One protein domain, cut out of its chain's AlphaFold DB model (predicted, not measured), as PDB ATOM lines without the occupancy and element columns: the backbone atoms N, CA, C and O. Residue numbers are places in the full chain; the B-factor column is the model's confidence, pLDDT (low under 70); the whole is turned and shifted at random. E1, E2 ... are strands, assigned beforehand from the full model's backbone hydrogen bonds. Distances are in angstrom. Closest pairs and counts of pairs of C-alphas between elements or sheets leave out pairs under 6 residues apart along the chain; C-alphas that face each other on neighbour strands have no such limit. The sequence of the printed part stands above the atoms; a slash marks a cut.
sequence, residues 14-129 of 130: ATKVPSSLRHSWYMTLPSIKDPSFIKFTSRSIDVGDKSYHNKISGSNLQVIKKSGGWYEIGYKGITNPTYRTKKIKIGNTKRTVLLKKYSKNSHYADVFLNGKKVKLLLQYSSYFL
ATOM      1  N   ALA A  14    -104.354 -63.043  96.559       62.34
ATOM      2  CA  ALA A  14    -104.772 -61.663  96.673       62.34
ATOM      3  C   ALA A  14    -106.158 -61.617  97.329       62.34
ATOM      4  O   ALA A  14    -107.052 -62.397  97.011       62.34
ATOM      5  N   THR A  15    -106.362 -60.665  98.234       76.31
ATOM      6  CA  THR A  15    -107.648 -60.475  98.925       76.31
ATOM      7  C   THR A  15    -108.681 -59.742  98.070       76.31
ATOM      8  O   THR A  15    -109.863 -59.713  98.405       76.31
ATOM      9  N   LYS A  16    -108.243 -59.113  96.973       92.75
ATOM     10  CA  LYS A  16    -109.083 -58.334  96.060       92.75
ATOM     11  C   LYS A  16    -108.686 -58.600  94.616       92.75
ATOM     12  O   LYS A  16    -107.501 -58.734  94.307       92.75
ATOM     13  N   VAL A  17    -109.664 -58.559  93.716       95.81
ATOM     14  CA  VAL A  17    -109.400 -58.558  92.271       95.81
ATOM     15  C   VAL A  17    -108.575 -57.308  91.917       95.81
ATOM     16  O   VAL A  17    -108.922 -56.216  92.384       95.81
ATOM     17  N   PRO A  18    -107.495 -57.406  91.125       95.38
ATOM     18  CA  PRO A  18    -106.701 -56.260  90.671       95.38
ATOM     19  C   PRO A  18    -107.535 -55.179  89.979       95.38
ATOM     20  O   PRO A  18    -108.433 -55.500  89.208       95.38
ATOM     21  N   SER A  19    -107.222 -53.899  90.212       95.81
ATOM     22  CA  SER A  19    -107.978 -52.762  89.657       95.81
ATOM     23  C   SER A  19    -108.076 -52.781  88.135       95.81
ATOM     24  O   SER A  19    -109.147 -52.502  87.611       95.81
ATOM     25  N   SER A  20    -107.014 -53.191  87.438       95.50
ATOM     26  CA  SER A  20    -107.004 -53.309  85.976       95.50
ATOM     27  C   SER A  20    -108.060 -54.271  85.432       95.50
ATOM     28  O   SER A  20    -108.496 -54.116  84.296       95.50
ATOM     29  N   LEU A  21    -108.490 -55.255  86.227       97.12
ATOM     30  CA  LEU A  21    -109.514 -56.218  85.833       97.12
ATOM     31  C   LEU A  21    -110.934 -55.738  86.172       97.12
ATOM     32  O   LEU A  21    -111.866 -56.278  85.590       97.12
ATOM     33  N   ARG A  22    -111.125 -54.748  87.061       96.38
ATOM     34  CA  ARG A  22    -112.429 -54.337  87.644       96.38
ATOM     35  C   ARG A  22    -113.328 -53.569  86.669       96.38
ATOM     36  O   ARG A  22    -113.628 -52.393  86.867       96.38
ATOM     37  N   HIS A  23    -113.775 -54.249  85.626       96.94
ATOM     38  CA  HIS A  23    -114.687 -53.718  84.622       96.94
ATOM     39  C   HIS A  23    -115.762 -54.746  84.268       96.94
ATOM     40  O   HIS A  23    -115.756 -55.881  84.749       96.94
ATOM     41  N   SER A  24    -116.705 -54.320  83.429       96.88
ATOM     42  CA  SER A  24    -117.653 -55.217  82.770       96.88
ATOM     43  C   SER A  24    -117.132 -55.509  81.370       96.88
ATOM     44  O   SER A  24    -117.123 -54.632  80.504       96.88
ATOM     45  N   TRP A  25    -116.657 -56.729  81.185       97.62
ATOM     46  CA  TRP A  25    -116.047 -57.210  79.959       97.62
ATOM     47  C   TRP A  25    -117.046 -58.041  79.172       97.62
ATOM     48  O   TRP A  25    -117.790 -58.817  79.766       97.62
ATOM     49  N   TYR A  26    -117.059 -57.895  77.852       96.12
ATOM     50  CA  TYR A  26    -118.024 -58.549  76.976       96.12
ATOM     51  C   TYR A  26    -117.343 -59.138  75.744       96.12
ATOM     52  O   TYR A  26    -116.449 -58.517  75.164       96.12
ATOM     53  N   MET A  27    -117.803 -60.312  75.324       94.94
ATOM     54  CA  MET A  27    -117.499 -60.886  74.017       94.94
ATOM     55  C   MET A  27    -118.719 -60.698  73.112       94.94
ATOM     56  O   MET A  27    -119.627 -61.520  73.039       94.94
ATOM     57  N   THR A  28    -118.763 -59.547  72.459       90.12
ATOM     58  CA  THR A  28    -119.885 -59.055  71.653       90.12
ATOM     59  C   THR A  28    -119.649 -59.322  70.177       90.12
ATOM     60  O   THR A  28    -119.180 -58.448  69.448       90.12
ATOM     61  N   LEU A  29    -119.968 -60.530  69.718       88.69
ATOM     62  CA  LEU A  29    -119.890 -60.854  68.292       88.69
ATOM     63  C   LEU A  29    -121.077 -60.232  67.529       88.69
ATOM     64  O   LEU A  29    -122.179 -60.181  68.075       88.69
ATOM     65  N   PRO A  30    -120.904 -59.769  66.273       86.00
ATOM     66  CA  PRO A  30    -121.978 -59.140  65.501       86.00
ATOM     67  C   PRO A  30    -123.247 -59.985  65.346       86.00
ATOM     68  O   PRO A  30    -124.329 -59.414  65.248       86.00
ATOM     69  N   SER A  31    -123.105 -61.312  65.333       84.56
ATOM     70  CA  SER A  31    -124.184 -62.289  65.169       84.56
ATOM     71  C   SER A  31    -124.853 -62.715  66.481       84.56
ATOM     72  O   SER A  31    -125.824 -63.465  66.442       84.56
ATOM     73  N   ILE A  32    -124.365 -62.261  67.642       83.44
ATOM     74  CA  ILE A  32    -124.848 -62.714  68.951       83.44
ATOM     75  C   ILE A  32    -125.643 -61.599  69.638       83.44
ATOM     76  O   ILE A  32    -125.110 -60.534  69.955       83.44
ATOM     77  N   LYS A  33    -126.926 -61.868  69.910       84.12
ATOM     78  CA  LYS A  33    -127.830 -60.957  70.637       84.12
ATOM     79  C   LYS A  33    -127.466 -60.839  72.119       84.12
ATOM     80  O   LYS A  33    -127.472 -59.740  72.678       84.12
ATOM     81  N   ASP A  34    -127.120 -61.970  72.725       89.62
ATOM     82  CA  ASP A  34    -126.856 -62.110  74.153       89.62
ATOM     83  C   ASP A  34    -125.388 -62.507  74.371       89.62
ATOM     84  O   ASP A  34    -125.052 -63.688  74.377       89.62
ATOM     85  N   PRO A  35    -124.479 -61.520  74.457       92.81
ATOM     86  CA  PRO A  35    -123.051 -61.785  74.516       92.81
ATOM     87  C   PRO A  35    -122.637 -62.339  75.876       92.81
ATOM     88  O   PRO A  35    -123.164 -61.925  76.914       92.81
ATOM     89  N   SER A  36    -121.601 -63.173  75.870       94.75
ATOM     90  CA  SER A  36    -120.943 -63.585  77.102       94.75
ATOM     91  C   SER A  36    -120.286 -62.384  77.783       94.75
ATOM     92  O   SER A  36    -119.723 -61.497  77.126       94.75
ATOM     93  N   PHE A  37    -120.328 -62.359  79.108       96.31
ATOM     94  CA  PHE A  37    -119.786 -61.293  79.928       96.31
ATOM     95  C   PHE A  37    -118.963 -61.830  81.096       96.31
ATOM     96  O   PHE A  37    -119.122 -62.960  81.557       96.31
ATOM     97  N   ILE A  38    -118.074 -60.966  81.579       98.00
ATOM     98  CA  ILE A  38    -117.288 -61.151  82.793       98.00
ATOM     99  C   ILE A  38    -117.245 -59.809  83.509       98.00
ATOM    100  O   ILE A  38    -116.657 -58.845  83.016       98.00
ATOM    101  N   LYS A  39    -117.859 -59.727  84.682       97.81
ATOM    102  CA  LYS A  39    -117.874 -58.520  85.501       97.81
ATOM    103  C   LYS A  39    -117.054 -58.739  86.755       97.81
ATOM    104  O   LYS A  39    -117.399 -59.545  87.613       97.81
ATOM    105  N   PHE A  40    -115.992 -57.957  86.886       97.81
ATOM    106  CA  PHE A  40    -115.164 -57.946  88.081       97.81
ATOM    107  C   PHE A  40    -115.472 -56.721  88.935       97.81
ATOM    108  O   PHE A  40    -115.489 -55.588  88.448       97.81
ATOM    109  N   THR A  41    -115.626 -56.939  90.236       96.81
ATOM    110  CA  THR A  41    -115.512 -55.883  91.250       96.81
ATOM    111  C   THR A  41    -114.291 -56.162  92.119       96.81
ATOM    112  O   THR A  41    -113.566 -57.125  91.892       96.81
ATOM    113  N   SER A  42    -114.033 -55.343  93.138       95.81
ATOM    114  CA  SER A  42    -112.929 -55.615  94.064       95.81
ATOM    115  C   SER A  42    -113.085 -56.940  94.823       95.81
ATOM    116  O   SER A  42    -112.066 -57.519  95.198       95.81
ATOM    117  N   ARG A  43    -114.319 -57.418  95.038       95.06
ATOM    118  CA  ARG A  43    -114.644 -58.581  95.887       95.06
ATOM    119  C   ARG A  43    -115.601 -59.581  95.229       95.06
ATOM    120  O   ARG A  43    -116.170 -60.421  95.926       95.06
ATOM    121  N   SER A  44    -115.814 -59.484  93.918       96.62
ATOM    122  CA  SER A  44    -116.675 -60.416  93.190       96.62
ATOM    123  C   SER A  44    -116.253 -60.606  91.739       96.62
ATOM    124  O   SER A  44    -115.666 -59.708  91.127       96.62
ATOM    125  N   ILE A  45    -116.647 -61.746  91.185       97.62
ATOM    126  CA  ILE A  45    -116.694 -62.025  89.751       97.62
ATOM    127  C   ILE A  45    -118.108 -62.509  89.407       97.62
ATOM    128  O   ILE A  45    -118.709 -63.240  90.187       97.62
ATOM    129  N   ASP A  46    -118.641 -62.068  88.277       97.62
ATOM    130  CA  ASP A  46    -119.892 -62.554  87.693       97.62
ATOM    131  C   ASP A  46    -119.617 -62.908  86.232       97.62
ATOM    132  O   ASP A  46    -119.117 -62.059  85.486       97.62
ATOM    133  N   VAL A  47    -119.839 -64.162  85.851       96.50
ATOM    134  CA  VAL A  47    -119.527 -64.679  84.512       96.50
ATOM    135  C   VAL A  47    -120.722 -65.396  83.929       96.50
ATOM    136  O   VAL A  47    -121.378 -66.162  84.628       96.50
ATOM    137  N   GLY A  48    -120.967 -65.210  82.640       95.50
ATOM    138  CA  GLY A  48    -122.043 -65.922  81.965       95.50
ATOM    139  C   GLY A  48    -122.541 -65.200  80.733       95.50
ATOM    140  O   GLY A  48    -121.797 -64.465  80.087       95.50
ATOM    141  N   ASP A  49    -123.807 -65.409  80.434       93.62
ATOM    142  CA  ASP A  49    -124.585 -64.747  79.399       93.62
ATOM    143  C   ASP A  49    -125.998 -64.466  79.944       93.62
ATOM    144  O   ASP A  49    -126.217 -64.421  81.157       93.62
ATOM    145  N   LYS A  50    -126.964 -64.200  79.063       90.50
ATOM    146  CA  LYS A  50    -128.340 -63.918  79.481       90.50
ATOM    147  C   LYS A  50    -129.055 -65.142  80.065       90.50
ATOM    148  O   LYS A  50    -129.906 -64.970  80.934       90.50
ATOM    149  N   SER A  51    -128.767 -66.335  79.559       91.00
ATOM    150  CA  SER A  51    -129.471 -67.568  79.919       91.00
ATOM    151  C   SER A  51    -128.930 -68.164  81.211       91.00
ATOM    152  O   SER A  51    -129.686 -68.739  81.990       91.00
ATOM    153  N   TYR A  52    -127.628 -68.019  81.450       93.62
ATOM    154  CA  TYR A  52    -126.986 -68.524  82.653       93.62
ATOM    155  C   TYR A  52    -125.822 -67.632  83.067       93.62
ATOM    156  O   TYR A  52    -124.982 -67.257  82.248       93.62
ATOM    157  N   HIS A  53    -125.725 -67.352  84.364       95.12
ATOM    158  CA  HIS A  53    -124.550 -66.711  84.929       95.12
ATOM    159  C   HIS A  53    -124.262 -67.202  86.345       95.12
ATOM    160  O   HIS A  53    -125.142 -67.676  87.063       95.12
ATOM    161  N   ASN A  54    -122.998 -67.090  86.737       95.75
ATOM    162  CA  ASN A  54    -122.516 -67.463  88.050       95.75
ATOM    163  C   ASN A  54    -121.768 -66.288  88.677       95.75
ATOM    164  O   ASN A  54    -120.777 -65.792  88.126       95.75
ATOM    165  N   LYS A  55    -122.228 -65.891  89.864       96.75
ATOM    166  CA  LYS A  55    -121.625 -64.845  90.676       96.75
ATOM    167  C   LYS A  55    -120.963 -65.424  91.922       96.75
ATOM    168  O   LYS A  55    -121.607 -66.044  92.763       96.75
ATOM    169  N   ILE A  56    -119.688 -65.097  92.091       95.94
ATOM    170  CA  ILE A  56    -118.857 -65.499  93.226       95.94
ATOM    171  C   ILE A  56    -118.415 -64.238  93.961       95.94
ATOM    172  O   ILE A  56    -117.933 -63.282  93.346       95.94
ATOM    173  N   SER A  57    -118.557 -64.215  95.284       94.56
ATOM    174  CA  SER A  57    -118.162 -63.072  96.110       94.56
ATOM    175  C   SER A  57    -117.772 -63.472  97.527       94.56
ATOM    176  O   SER A  57    -118.092 -64.568  97.984       94.56
ATOM    177  N   GLY A  58    -117.128 -62.548  98.243       88.12
ATOM    178  CA  GLY A  58    -116.853 -62.706  99.672       88.12
ATOM    179  C   GLY A  58    -115.869 -63.839  99.960       88.12
ATOM    180  O   GLY A  58    -114.868 -63.977  99.261       88.12
ATOM    181  N   SER A  59    -116.155 -64.643 100.986       89.44
ATOM    182  CA  SER A  59    -115.305 -65.756 101.442       89.44
ATOM    183  C   SER A  59    -115.139 -66.882 100.415       89.44
ATOM    184  O   SER A  59    -114.154 -67.617 100.475       89.44
ATOM    185  N   ASN A  60    -116.067 -66.990  99.462       92.12
ATOM    186  CA  ASN A  60    -116.030 -67.997  98.401       92.12
ATOM    187  C   ASN A  60    -115.129 -67.588  97.230       92.12
ATOM    188  O   ASN A  60    -114.751 -68.443  96.431       92.12
ATOM    189  N   LEU A  61    -114.784 -66.300  97.117       94.50
ATOM    190  CA  LEU A  61    -113.922 -65.796  96.056       94.50
ATOM    191  C   LEU A  61    -112.450 -66.025  96.401       94.50
ATOM    192  O   LEU A  61    -111.955 -65.580  97.436       94.50
ATOM    193  N   GLN A  62    -111.725 -66.622  95.466       94.56
ATOM    194  CA  GLN A  62    -110.277 -66.734  95.493       94.56
ATOM    195  C   GLN A  62    -109.672 -65.960  94.320       94.56
ATOM    196  O   GLN A  62    -110.150 -66.038  93.190       94.56
ATOM    197  N   VAL A  63    -108.609 -65.205  94.602       95.38
ATOM    198  CA  VAL A  63    -107.785 -64.514  93.605       95.38
ATOM    199  C   VAL A  63    -106.343 -64.924  93.863       95.38
ATOM    200  O   VAL A  63    -105.822 -64.666  94.940       95.38
ATOM    201  N   ILE A  64    -105.670 -65.552  92.906       94.31
ATOM    202  CA  ILE A  64    -104.268 -65.976  93.042       94.31
ATOM    203  C   ILE A  64    -103.458 -65.323  91.933       94.31
ATOM    204  O   ILE A  64    -103.733 -65.524  90.750       94.31
ATOM    205  N   LYS A  65    -102.426 -64.559  92.300       93.19
ATOM    206  CA  LYS A  65    -101.498 -63.991  91.316       93.19
ATOM    207  C   LYS A  65    -100.615 -65.101  90.746       93.19
ATOM    208  O   LYS A  65     -99.926 -65.795  91.483       93.19
ATOM    209  N   LYS A  66    -100.611 -65.247  89.426       91.56
ATOM    210  CA  LYS A  66     -99.735 -66.155  88.679       91.56
ATOM    211  C   LYS A  66     -98.626 -65.358  87.984       91.56
ATOM    212  O   LYS A  66     -98.589 -64.125  88.020       91.56
ATOM    213  N   SER A  67     -97.692 -66.066  87.356       89.81
ATOM    214  CA  SER A  67     -96.614 -65.457  86.572       89.81
ATOM    215  C   SER A  67     -97.156 -64.675  85.363       89.81
ATOM    216  O   SER A  67     -98.306 -64.835  84.958       89.81
ATOM    217  N   GLY A  68     -96.346 -63.775  84.792       89.69
ATOM    218  CA  GLY A  68     -96.689 -63.065  83.548       89.69
ATOM    219  C   GLY A  68     -97.891 -62.109  83.635       89.69
ATOM    220  O   GLY A  68     -98.494 -61.790  82.605       89.69
ATOM    221  N   GLY A  69     -98.256 -61.677  84.847       92.25
ATOM    222  CA  GLY A  69     -99.374 -60.762  85.101       92.25
ATOM    223  C   GLY A  69    -100.756 -61.416  85.055       92.25
ATOM    224  O   GLY A  69    -101.752 -60.702  84.955       92.25
ATOM    225  N   TRP A  70    -100.822 -62.749  85.094       95.44
ATOM    226  CA  TRP A  70    -102.074 -63.502  85.133       95.44
ATOM    227  C   TRP A  70    -102.617 -63.617  86.556       95.44
ATOM    228  O   TRP A  70    -101.856 -63.676  87.520       95.44
ATOM    229  N   TYR A  71    -103.937 -63.685  86.681       95.75
ATOM    230  CA  TYR A  71    -104.630 -63.906  87.946       95.75
ATOM    231  C   TYR A  71    -105.629 -65.039  87.784       95.75
ATOM    232  O   TYR A  71    -106.509 -64.960  86.933       95.75
ATOM    233  N   GLU A  72    -105.499 -66.084  88.587       95.44
ATOM    234  CA  GLU A  72    -106.523 -67.119  88.713       95.44
ATOM    235  C   GLU A  72    -107.639 -66.591  89.615       95.44
ATOM    236  O   GLU A  72    -107.348 -66.137  90.724       95.44
ATOM    237  N   ILE A  73    -108.882 -66.565  89.123       95.69
ATOM    238  CA  ILE A  73    -110.011 -65.955  89.842       95.69
ATOM    239  C   ILE A  73    -111.248 -66.845  89.746       95.69
ATOM    240  O   ILE A  73    -111.700 -67.149  88.644       95.69
ATOM    241  N   GLY A  74    -111.834 -67.196  90.889       94.94
ATOM    242  CA  GLY A  74    -113.089 -67.945  90.949       94.94
ATOM    243  C   GLY A  74    -113.350 -68.533  92.331       94.94
ATOM    244  O   GLY A  74    -113.088 -67.862  93.330       94.94
ATOM    245  N   TYR A  75    -113.894 -69.747  92.400       94.12
ATOM    246  CA  TYR A  75    -114.214 -70.389  93.676       94.12
ATOM    247  C   TYR A  75    -112.952 -70.821  94.411       94.12
ATOM    248  O   TYR A  75    -112.000 -71.328  93.818       94.12
ATOM    249  N   LYS A  76    -112.962 -70.665  95.731       92.12
ATOM    250  CA  LYS A  76    -111.889 -71.155  96.590       92.12
ATOM    251  C   LYS A  76    -111.778 -72.682  96.524       92.12
ATOM    252  O   LYS A  76    -112.773 -73.382  96.672       92.12
ATOM    253  N   GLY A  77    -110.548 -73.179  96.390       88.62
ATOM    254  CA  GLY A  77    -110.232 -74.606  96.539       88.62
ATOM    255  C   GLY A  77    -110.355 -75.435  95.261       88.62
ATOM    256  O   GLY A  77    -110.132 -76.640  95.313       88.62
ATOM    257  N   ILE A  78    -110.655 -74.807  94.123       90.25
ATOM    258  CA  ILE A  78    -110.687 -75.468  92.815       90.25
ATOM    259  C   ILE A  78    -109.772 -74.749  91.825       90.25
ATOM    260  O   ILE A  78    -109.417 -73.586  92.019       90.25
ATOM    261  N   THR A  79    -109.424 -75.431  90.735       90.75
ATOM    262  CA  THR A  79    -108.732 -74.809  89.603       90.75
ATOM    263  C   THR A  79    -109.694 -73.890  88.859       90.75
ATOM    264  O   THR A  79    -110.725 -74.343  88.362       90.75
ATOM    265  N   ASN A  80    -109.344 -72.610  88.744       93.94
ATOM    266  CA  ASN A  80    -110.174 -71.621  88.054       93.94
ATOM    267  C   ASN A  80    -109.532 -71.114  86.748       93.94
ATOM    268  O   ASN A  80    -108.319 -71.236  86.550       93.94
ATOM    269  N   PRO A  81    -110.317 -70.470  85.863       95.62
ATOM    270  CA  PRO A  81    -109.765 -69.731  84.738       95.62
ATOM    271  C   PRO A  81    -108.810 -68.616  85.187       95.62
ATOM    272  O   PRO A  81    -108.922 -68.059  86.287       95.62
ATOM    273  N   THR A  82    -107.885 -68.249  84.298       96.50
ATOM    274  CA  THR A  82    -106.925 -67.166  84.541       96.50
ATOM    275  C   THR A  82    -107.173 -65.969  83.642       96.50
ATOM    276  O   THR A  82    -107.536 -66.100  82.474       96.50
ATOM    277  N   TYR A  83    -106.941 -64.785  84.197       97.62
ATOM    278  CA  TYR A  83    -107.312 -63.513  83.607       97.62
ATOM    279  C   TYR A  83    -106.136 -62.553  83.563       97.62
ATOM    280  O   TYR A  83    -105.337 -62.477  84.500       97.62
ATOM    281  N   ARG A  84    -106.051 -61.777  82.485       97.12
ATOM    282  CA  ARG A  84    -105.083 -60.686  82.357       97.12
ATOM    283  C   ARG A  84    -105.614 -59.615  81.423       97.12
ATOM    284  O   ARG A  84    -106.153 -59.928  80.370       97.12
ATOM    285  N   THR A  85    -105.378 -58.351  81.746       97.81
ATOM    286  CA  THR A  85    -105.585 -57.266  80.785       97.81
ATOM    287  C   THR A  85    -104.388 -57.092  79.860       97.81
ATOM    288  O   THR A  85    -103.246 -57.097  80.323       97.81
ATOM    289  N   LYS A  86    -104.626 -56.856  78.571       96.56
ATOM    290  CA  LYS A  86    -103.574 -56.519  77.599       96.56
ATOM    291  C   LYS A  86    -104.075 -55.466  76.615       96.56
ATOM    292  O   LYS A  86    -105.256 -55.435  76.299       96.56
ATOM    293  N   LYS A  87    -103.186 -54.608  76.111       95.94
ATOM    294  CA  LYS A  87    -103.488 -53.765  74.945       95.94
ATOM    295  C   LYS A  87    -103.209 -54.557  73.671       95.94
ATOM    296  O   LYS A  87    -102.074 -54.988  73.472       95.94
ATOM    297  N   ILE A  88    -104.218 -54.736  72.822       93.88
ATOM    298  CA  ILE A  88    -104.079 -55.367  71.500       93.88
ATOM    299  C   ILE A  88    -104.750 -54.507  70.425       93.88
ATOM    300  O   ILE A  88    -105.591 -53.657  70.727       93.88
ATOM    301  N   LYS A  89    -104.340 -54.683  69.167       91.88
ATOM    302  CA  LYS A  89    -104.944 -54.000  68.020       91.88
ATOM    303  C   LYS A  89    -106.190 -54.782  67.584       91.88
ATOM    304  O   LYS A  89    -106.081 -55.956  67.255       91.88
ATOM    305  N   ILE A  90    -107.350 -54.129  67.611       88.69
ATOM    306  CA  ILE A  90    -108.640 -54.662  67.152       88.69
ATOM    307  C   ILE A  90    -109.091 -53.779  65.990       88.69
ATOM    308  O   ILE A  90    -109.415 -52.603  66.195       88.69
ATOM    309  N   GLY A  91    -109.046 -54.313  64.769       86.12
ATOM    310  CA  GLY A  91    -109.153 -53.499  63.556       86.12
ATOM    311  C   GLY A  91    -108.065 -52.421  63.535       86.12
ATOM    312  O   GLY A  91    -106.882 -52.719  63.691       86.12
ATOM    313  N   ASN A  92    -108.463 -51.153  63.431       88.06
ATOM    314  CA  ASN A  92    -107.537 -50.015  63.402       88.06
ATOM    315  C   ASN A  92    -107.296 -49.364  64.775       88.06
ATOM    316  O   ASN A  92    -106.545 -48.397  64.873       88.06
ATOM    317  N   THR A  93    -107.882 -49.891  65.856       91.19
ATOM    318  CA  THR A  93    -107.814 -49.269  67.187       91.19
ATOM    319  C   THR A  93    -107.054 -50.147  68.179       91.19
ATOM    320  O   THR A  93    -107.345 -51.334  68.327       91.19
ATOM    321  N   LYS A  94    -106.113 -49.562  68.932       93.94
ATOM    322  CA  LYS A  94    -105.530 -50.222  70.111       93.94
ATOM    323  C   LYS A  94    -106.533 -50.173  71.259       93.94
ATOM    324  O   LYS A  94    -106.940 -49.095  71.682       93.94
ATOM    325  N   ARG A  95    -106.916 -51.336  71.780       93.88
ATOM    326  CA  ARG A  95    -107.895 -51.468  72.867       93.88
ATOM    327  C   ARG A  95    -107.299 -52.266  74.015       93.88
ATOM    328  O   ARG A  95    -106.569 -53.229  73.791       93.88
ATOM    329  N   THR A  96    -107.622 -51.869  75.242       95.94
ATOM    330  CA  THR A  96    -107.414 -52.734  76.406       95.94
ATOM    331  C   THR A  96    -108.485 -53.813  76.384       95.94
ATOM    332  O   THR A  96    -109.675 -53.503  76.350       95.94
ATOM    333  N   VAL A  97    -108.052 -55.064  76.405       97.06
ATOM    334  CA  VAL A  97    -108.911 -56.243  76.442       97.06
ATOM    335  C   VAL A  97    -108.657 -57.023  77.715       97.06
ATOM    336  O   VAL A  97    -107.551 -56.980  78.264       97.06
ATOM    337  N   LEU A  98    -109.661 -57.771  78.144       98.31
ATOM    338  CA  LEU A  98    -109.488 -58.868  79.076       98.31
ATOM    339  C   LEU A  98    -109.218 -60.137  78.274       98.31
ATOM    340  O   LEU A  98    -109.965 -60.476  77.362       98.31
ATOM    341  N   LEU A  99    -108.149 -60.831  78.638       98.00
ATOM    342  CA  LEU A  99    -107.832 -62.166  78.164       98.00
ATOM    343  C   LEU A  99    -108.250 -63.176  79.231       98.00
ATOM    344  O   LEU A  99    -107.870 -63.007  80.394       98.00
ATOM    345  N   LYS A 100    -108.975 -64.223  78.836       97.75
ATOM    346  CA  LYS A 100    -109.334 -65.368  79.686       97.75
ATOM    347  C   LYS A 100    -108.695 -66.639  79.134       97.75
ATOM    348  O   LYS A 100    -108.896 -66.964  77.970       97.75
ATOM    349  N   LYS A 101    -107.977 -67.384  79.974       95.06
ATOM    350  CA  LYS A 101    -107.535 -68.755  79.675       95.06
ATOM    351  C   LYS A 101    -108.269 -69.752  80.553       95.06
ATOM    352  O   LYS A 101    -108.430 -69.506  81.748       95.06
ATOM    353  N   TYR A 102    -108.619 -70.896  79.981       88.19
ATOM    354  CA  TYR A 102    -109.290 -71.982  80.699       88.19
ATOM    355  C   TYR A 102    -108.320 -72.853  81.494       88.19
ATOM    356  O   TYR A 102    -108.686 -73.380  82.538       88.19
ATOM    357  N   SER A 103    -107.074 -72.971  81.035       85.31
ATOM    358  CA  SER A 103    -106.045 -73.766  81.700       85.31
ATOM    359  C   SER A 103    -104.682 -73.078  81.651       85.31
ATOM    360  O   SER A 103    -104.432 -72.178  80.844       85.31
ATOM    361  N   LYS A 104    -103.762 -73.533  82.508       80.88
ATOM    362  CA  LYS A 104    -102.363 -73.075  82.518       80.88
ATOM    363  C   LYS A 104    -101.677 -73.267  81.158       80.88
ATOM    364  O   LYS A 104    -100.876 -72.421  80.770       80.88
ATOM    365  N   ASN A 105    -102.030 -74.338  80.446       86.69
ATOM    366  CA  ASN A 105    -101.398 -74.754  79.193       86.69
ATOM    367  C   ASN A 105    -102.153 -74.250  77.953       86.69
ATOM    368  O   ASN A 105    -101.882 -74.694  76.845       86.69
ATOM    369  N   SER A 106    -103.132 -73.352  78.112       90.38
ATOM    370  CA  SER A 106    -103.858 -72.805  76.964       90.38
ATOM    371  C   SER A 106    -102.924 -71.947  76.098       90.38
ATOM    372  O   SER A 106    -102.378 -70.949  76.582       90.38
ATOM    373  N   HIS A 107    -102.803 -72.302  74.816       93.62
ATOM    374  CA  HIS A 107    -102.111 -71.511  73.784       93.62
ATOM    375  C   HIS A 107    -102.947 -70.330  73.278       93.62
ATOM    376  O   HIS A 107    -102.420 -69.397  72.675       93.62
ATOM    377  N   TYR A 108    -104.248 -70.336  73.574       95.44
ATOM    378  CA  TYR A 108    -105.177 -69.269  73.226       95.44
ATOM    379  C   TYR A 108    -105.850 -68.694  74.470       95.44
ATOM    380  O   TYR A 108    -106.003 -69.366  75.494       95.44
ATOM    381  N   ALA A 109    -106.231 -67.423  74.381       97.12
ATOM    382  CA  ALA A 109    -107.109 -66.774  75.338       97.12
ATOM    383  C   ALA A 109    -108.297 -66.140  74.625       97.12
ATOM    384  O   ALA A 109    -108.119 -65.464  73.611       97.12
ATOM    385  N   ASP A 110    -109.470 -66.271  75.227       97.00
ATOM    386  CA  ASP A 110    -110.663 -65.553  74.806       97.00
ATOM    387  C   ASP A 110    -110.488 -64.058  75.070       97.00
ATOM    388  O   ASP A 110    -109.974 -63.650  76.120       97.00
ATOM    389  N   VAL A 111    -110.942 -63.244  74.124       97.12
ATOM    390  CA  VAL A 111    -110.830 -61.788  74.158       97.12
ATOM    391  C   VAL A 111    -112.175 -61.175  74.527       97.12
ATOM    392  O   VAL A 111    -113.178 -61.372  73.847       97.12
ATOM    393  N   PHE A 112    -112.175 -60.355  75.574       97.25
ATOM    394  CA  PHE A 112    -113.333 -59.571  75.987       97.25
ATOM    395  C   PHE A 112    -113.002 -58.075  75.961       97.25
ATOM    396  O   PHE A 112    -111.920 -57.639  76.367       97.25
ATOM    397  N   LEU A 113    -113.956 -57.268  75.504       95.25
ATOM    398  CA  LEU A 113    -113.861 -55.814  75.409       95.25
ATOM    399  C   LEU A 113    -114.559 -55.139  76.585       95.25
ATOM    400  O   LEU A 113    -115.539 -55.647  77.119       95.25
ATOM    401  N   ASN A 114    -114.058 -53.974  76.990       93.06
ATOM    402  CA  ASN A 114    -114.708 -53.188  78.030       93.06
ATOM    403  C   ASN A 114    -116.009 -52.567  77.487       93.06
ATOM    404  O   ASN A 114    -115.971 -51.775  76.542       93.06
ATOM    405  N   GLY A 115    -117.140 -52.910  78.107       83.38
ATOM    406  CA  GLY A 115    -118.472 -52.431  77.735       83.38
ATOM    407  C   GLY A 115    -119.135 -53.191  76.575       83.38
ATOM    408  O   GLY A 115    -118.481 -53.715  75.682       83.38
ATOM    409  N   LYS A 116    -120.477 -53.218  76.577       83.75
ATOM    410  CA  LYS A 116    -121.311 -54.012  75.648       83.75
ATOM    411  C   LYS A 116    -121.479 -53.387  74.249       83.75
ATOM    412  O   LYS A 116    -121.941 -54.046  73.327       83.75
ATOM    413  N   LYS A 117    -121.139 -52.104  74.074       82.81
ATOM    414  CA  LYS A 117    -121.391 -51.370  72.814       82.81
ATOM    415  C   LYS A 117    -120.408 -51.719  71.694       82.81
ATOM    416  O   LYS A 117    -120.741 -51.572  70.523       82.81
ATOM    417  N   VAL A 118    -119.189 -52.133  72.036       81.62
ATOM    418  CA  VAL A 118    -118.145 -52.385  71.039       81.62
ATOM    419  C   VAL A 118    -118.309 -53.798  70.507       81.62
ATOM    420  O   VAL A 118    -118.251 -54.735  71.289       81.62
ATOM    421  N   LYS A 119    -118.489 -53.969  69.197       86.69
ATOM    422  CA  LYS A 119    -118.527 -55.298  68.577       86.69
ATOM    423  C   LYS A 119    -117.106 -55.827  68.357       86.69
ATOM    424  O   LYS A 119    -116.234 -55.094  67.891       86.69
ATOM    425  N   LEU A 120    -116.886 -57.094  68.685       88.94
ATOM    426  CA  LEU A 120    -115.656 -57.836  68.448       88.94
ATOM    427  C   LEU A 120    -115.838 -58.690  67.192       88.94
ATOM    428  O   LEU A 120    -116.689 -59.571  67.164       88.94
ATOM    429  N   LEU A 121    -115.061 -58.431  66.140       88.38
ATOM    430  CA  LEU A 121    -115.079 -59.303  64.962       88.38
ATOM    431  C   LEU A 121    -114.546 -60.689  65.336       88.38
ATOM    432  O   LEU A 121    -113.622 -60.795  66.144       88.38
ATOM    433  N   LEU A 122    -115.098 -61.735  64.717       88.75
ATOM    434  CA  LEU A 122    -114.806 -63.132  65.055       88.75
ATOM    435  C   LEU A 122    -113.301 -63.448  65.033       88.75
ATOM    436  O   LEU A 122    -112.800 -64.087  65.953       88.75
ATOM    437  N   GLN A 123    -112.564 -62.915  64.056       90.06
ATOM    438  CA  GLN A 123    -111.109 -63.089  63.933       90.06
ATOM    439  C   GLN A 123    -110.296 -62.556  65.128       90.06
ATOM    440  O   GLN A 123    -109.133 -62.907  65.287       90.06
ATOM    441  N   TYR A 124    -110.888 -61.695  65.961       92.69
ATOM    442  CA  TYR A 124    -110.261 -61.141  67.161       92.69
ATOM    443  C   TYR A 124    -110.827 -61.727  68.460       92.69
ATOM    444  O   TYR A 124    -110.461 -61.259  69.536       92.69
ATOM    445  N   SER A 125    -111.726 -62.713  68.380       92.94
ATOM    446  CA  SER A 125    -112.334 -63.365  69.552       92.94
ATOM    447  C   SER A 125    -111.335 -64.179  70.374       92.94
ATOM    448  O   SER A 125    -111.543 -64.374  71.570       92.94
ATOM    449  N   SER A 126    -110.232 -64.594  69.750       94.31
ATOM    450  CA  SER A 126    -109.164 -65.377  70.358       94.31
ATOM    451  C   SER A 126    -107.810 -64.704  70.155       94.31
ATOM    452  O   SER A 126    -107.538 -64.106  69.115       94.31
ATOM    453  N   TYR A 127    -106.940 -64.815  71.154       95.62
ATOM    454  CA  TYR A 127    -105.582 -64.285  71.137       95.62
ATOM    455  C   TYR A 127    -104.570 -65.412  71.343       95.62
ATOM    456  O   TYR A 127    -104.613 -66.088  72.370       95.62
ATOM    457  N   PHE A 128    -103.643 -65.584  70.397       94.75
ATOM    458  CA  PHE A 128    -102.534 -66.532  70.522       94.75
ATOM    459  C   PHE A 128    -101.496 -66.026  71.530       94.75
ATOM    460  O   PHE A 128    -101.090 -64.861  71.502       94.75
ATOM    461  N   LEU A 129    -101.092 -66.894  72.451       91.50
ATOM    462  CA  LEU A 129    -100.298 -66.529  73.622       91.50
ATOM    463  C   LEU A 129     -98.794 -66.768  73.469       91.50
ATOM    464  O   LEU A 129     -98.059 -66.274  74.331       91.50
TER     465      LEU A 129
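This is residues 14 to 129 of the 130 residues of an uncharacterized protein of Secundilactobacillus paracollinoides (UniProt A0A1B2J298). One strongly twisted sheet of ten strands is rolled round into a partly closed, barrel-like shape, with E1 to E4 as one wall and E5 to E10 as the other. The walls are joined side by side through E1 and E9, and on the other side the chain turns from E4 into E5, where E3 and E4 come near E5 and E6 through only a few pairs of C-alphas; E7 and E8 form the longest hairpin, bent along its length. The printed part has 116 residues with no named helix and ten named strands, E1 to E10 in order along the chain, in a branched sheet whose neighbour pairs are antiparallel. The class is all strand, though under half of the residues, 57 of 116, are in named strands. The whole is compact, with a radius of gyration of the C-alphas of 13.6 A, and spans 40 by 32 by 23 A.

The printed part begins at residue 14, and its first strand, E1, holds residues 24 to 27, with C-alpha 24 at (-117.653, -55.217, 82.770). E2 holds residues 36 to 40, E3 residues 44 to 48 and E4 residues 53 to 57. E5 follows with residues 61 to 65, its C-alpha 61 at (-113.922, -65.796, 96.056), and E6 holds residues 71 to 75. E7, residues 82 to 90, measures 21.5 A from first to last C-alpha and bends by 70 degrees at residue 87. E8, residues 93 to 101, measures 23.1 A and bends by 56 degrees at residue 96. E9, residues 108 to 114, measures 19.3 A. E10, residues 126 to 128, measures 6.7 A and ends with C-alpha 128 at (-102.534, -66.532, 70.522).

E1 to E4 form a meander, each strand the antiparallel neighbour of the one before, and E5 to E10 form a second one. In the hairpin of E1 and E2, at 158 degrees between directions, N 25 and O 38 are 2.8 A apart, within hydrogen-bond range. E2 and E3 run at 179 degrees, with N 39 to O 46 at 2.8 A. E3 and E4 run at 171 degrees, with N 54 to O 47 at 2.8 A. E4 and E5 meet only through their link. The closest C-alphas of E4 and E6 are those of Ile 56 and Gly 74, 6.7 A apart; those of E3 and E5 are Ser 44 and Leu 61, also 6.7 A. E5 and E6 pair with N 64 to O 72 at 2.8 A, and E6 and E7 with N 83 to O 71 at 2.8 A. E7 and E8 pair at 154 degrees, with N 84 to O 99 at 3.0 A and N 90 to O 93 at 2.9 A. E9 has three neighbours in staggered pairing: E1 and E10 lie on one side of it, E8 on the other side. N 98 and O 112 of E8 and E9 are 2.9 A apart, N 26 and O 113 of E1 and E9 2.8 A, and N 127 and O 109 of E10 and E9 2.8 A. The edge strands are E4, E5 and E10. Among the pairs that are apart are E1 and E7, and E4 and E8.

The two C-alphas farthest apart, those of Ser 59 and Asn 92, are 41.9 A from each other. The C-alphas of the sheet lie up to 9.5 A off its best plane. The printed part has no cut. The link from E9 to E10, 11 residues, is long. The mean pLDDT of the printed part is 92.6, and residue 14 alone is under 70.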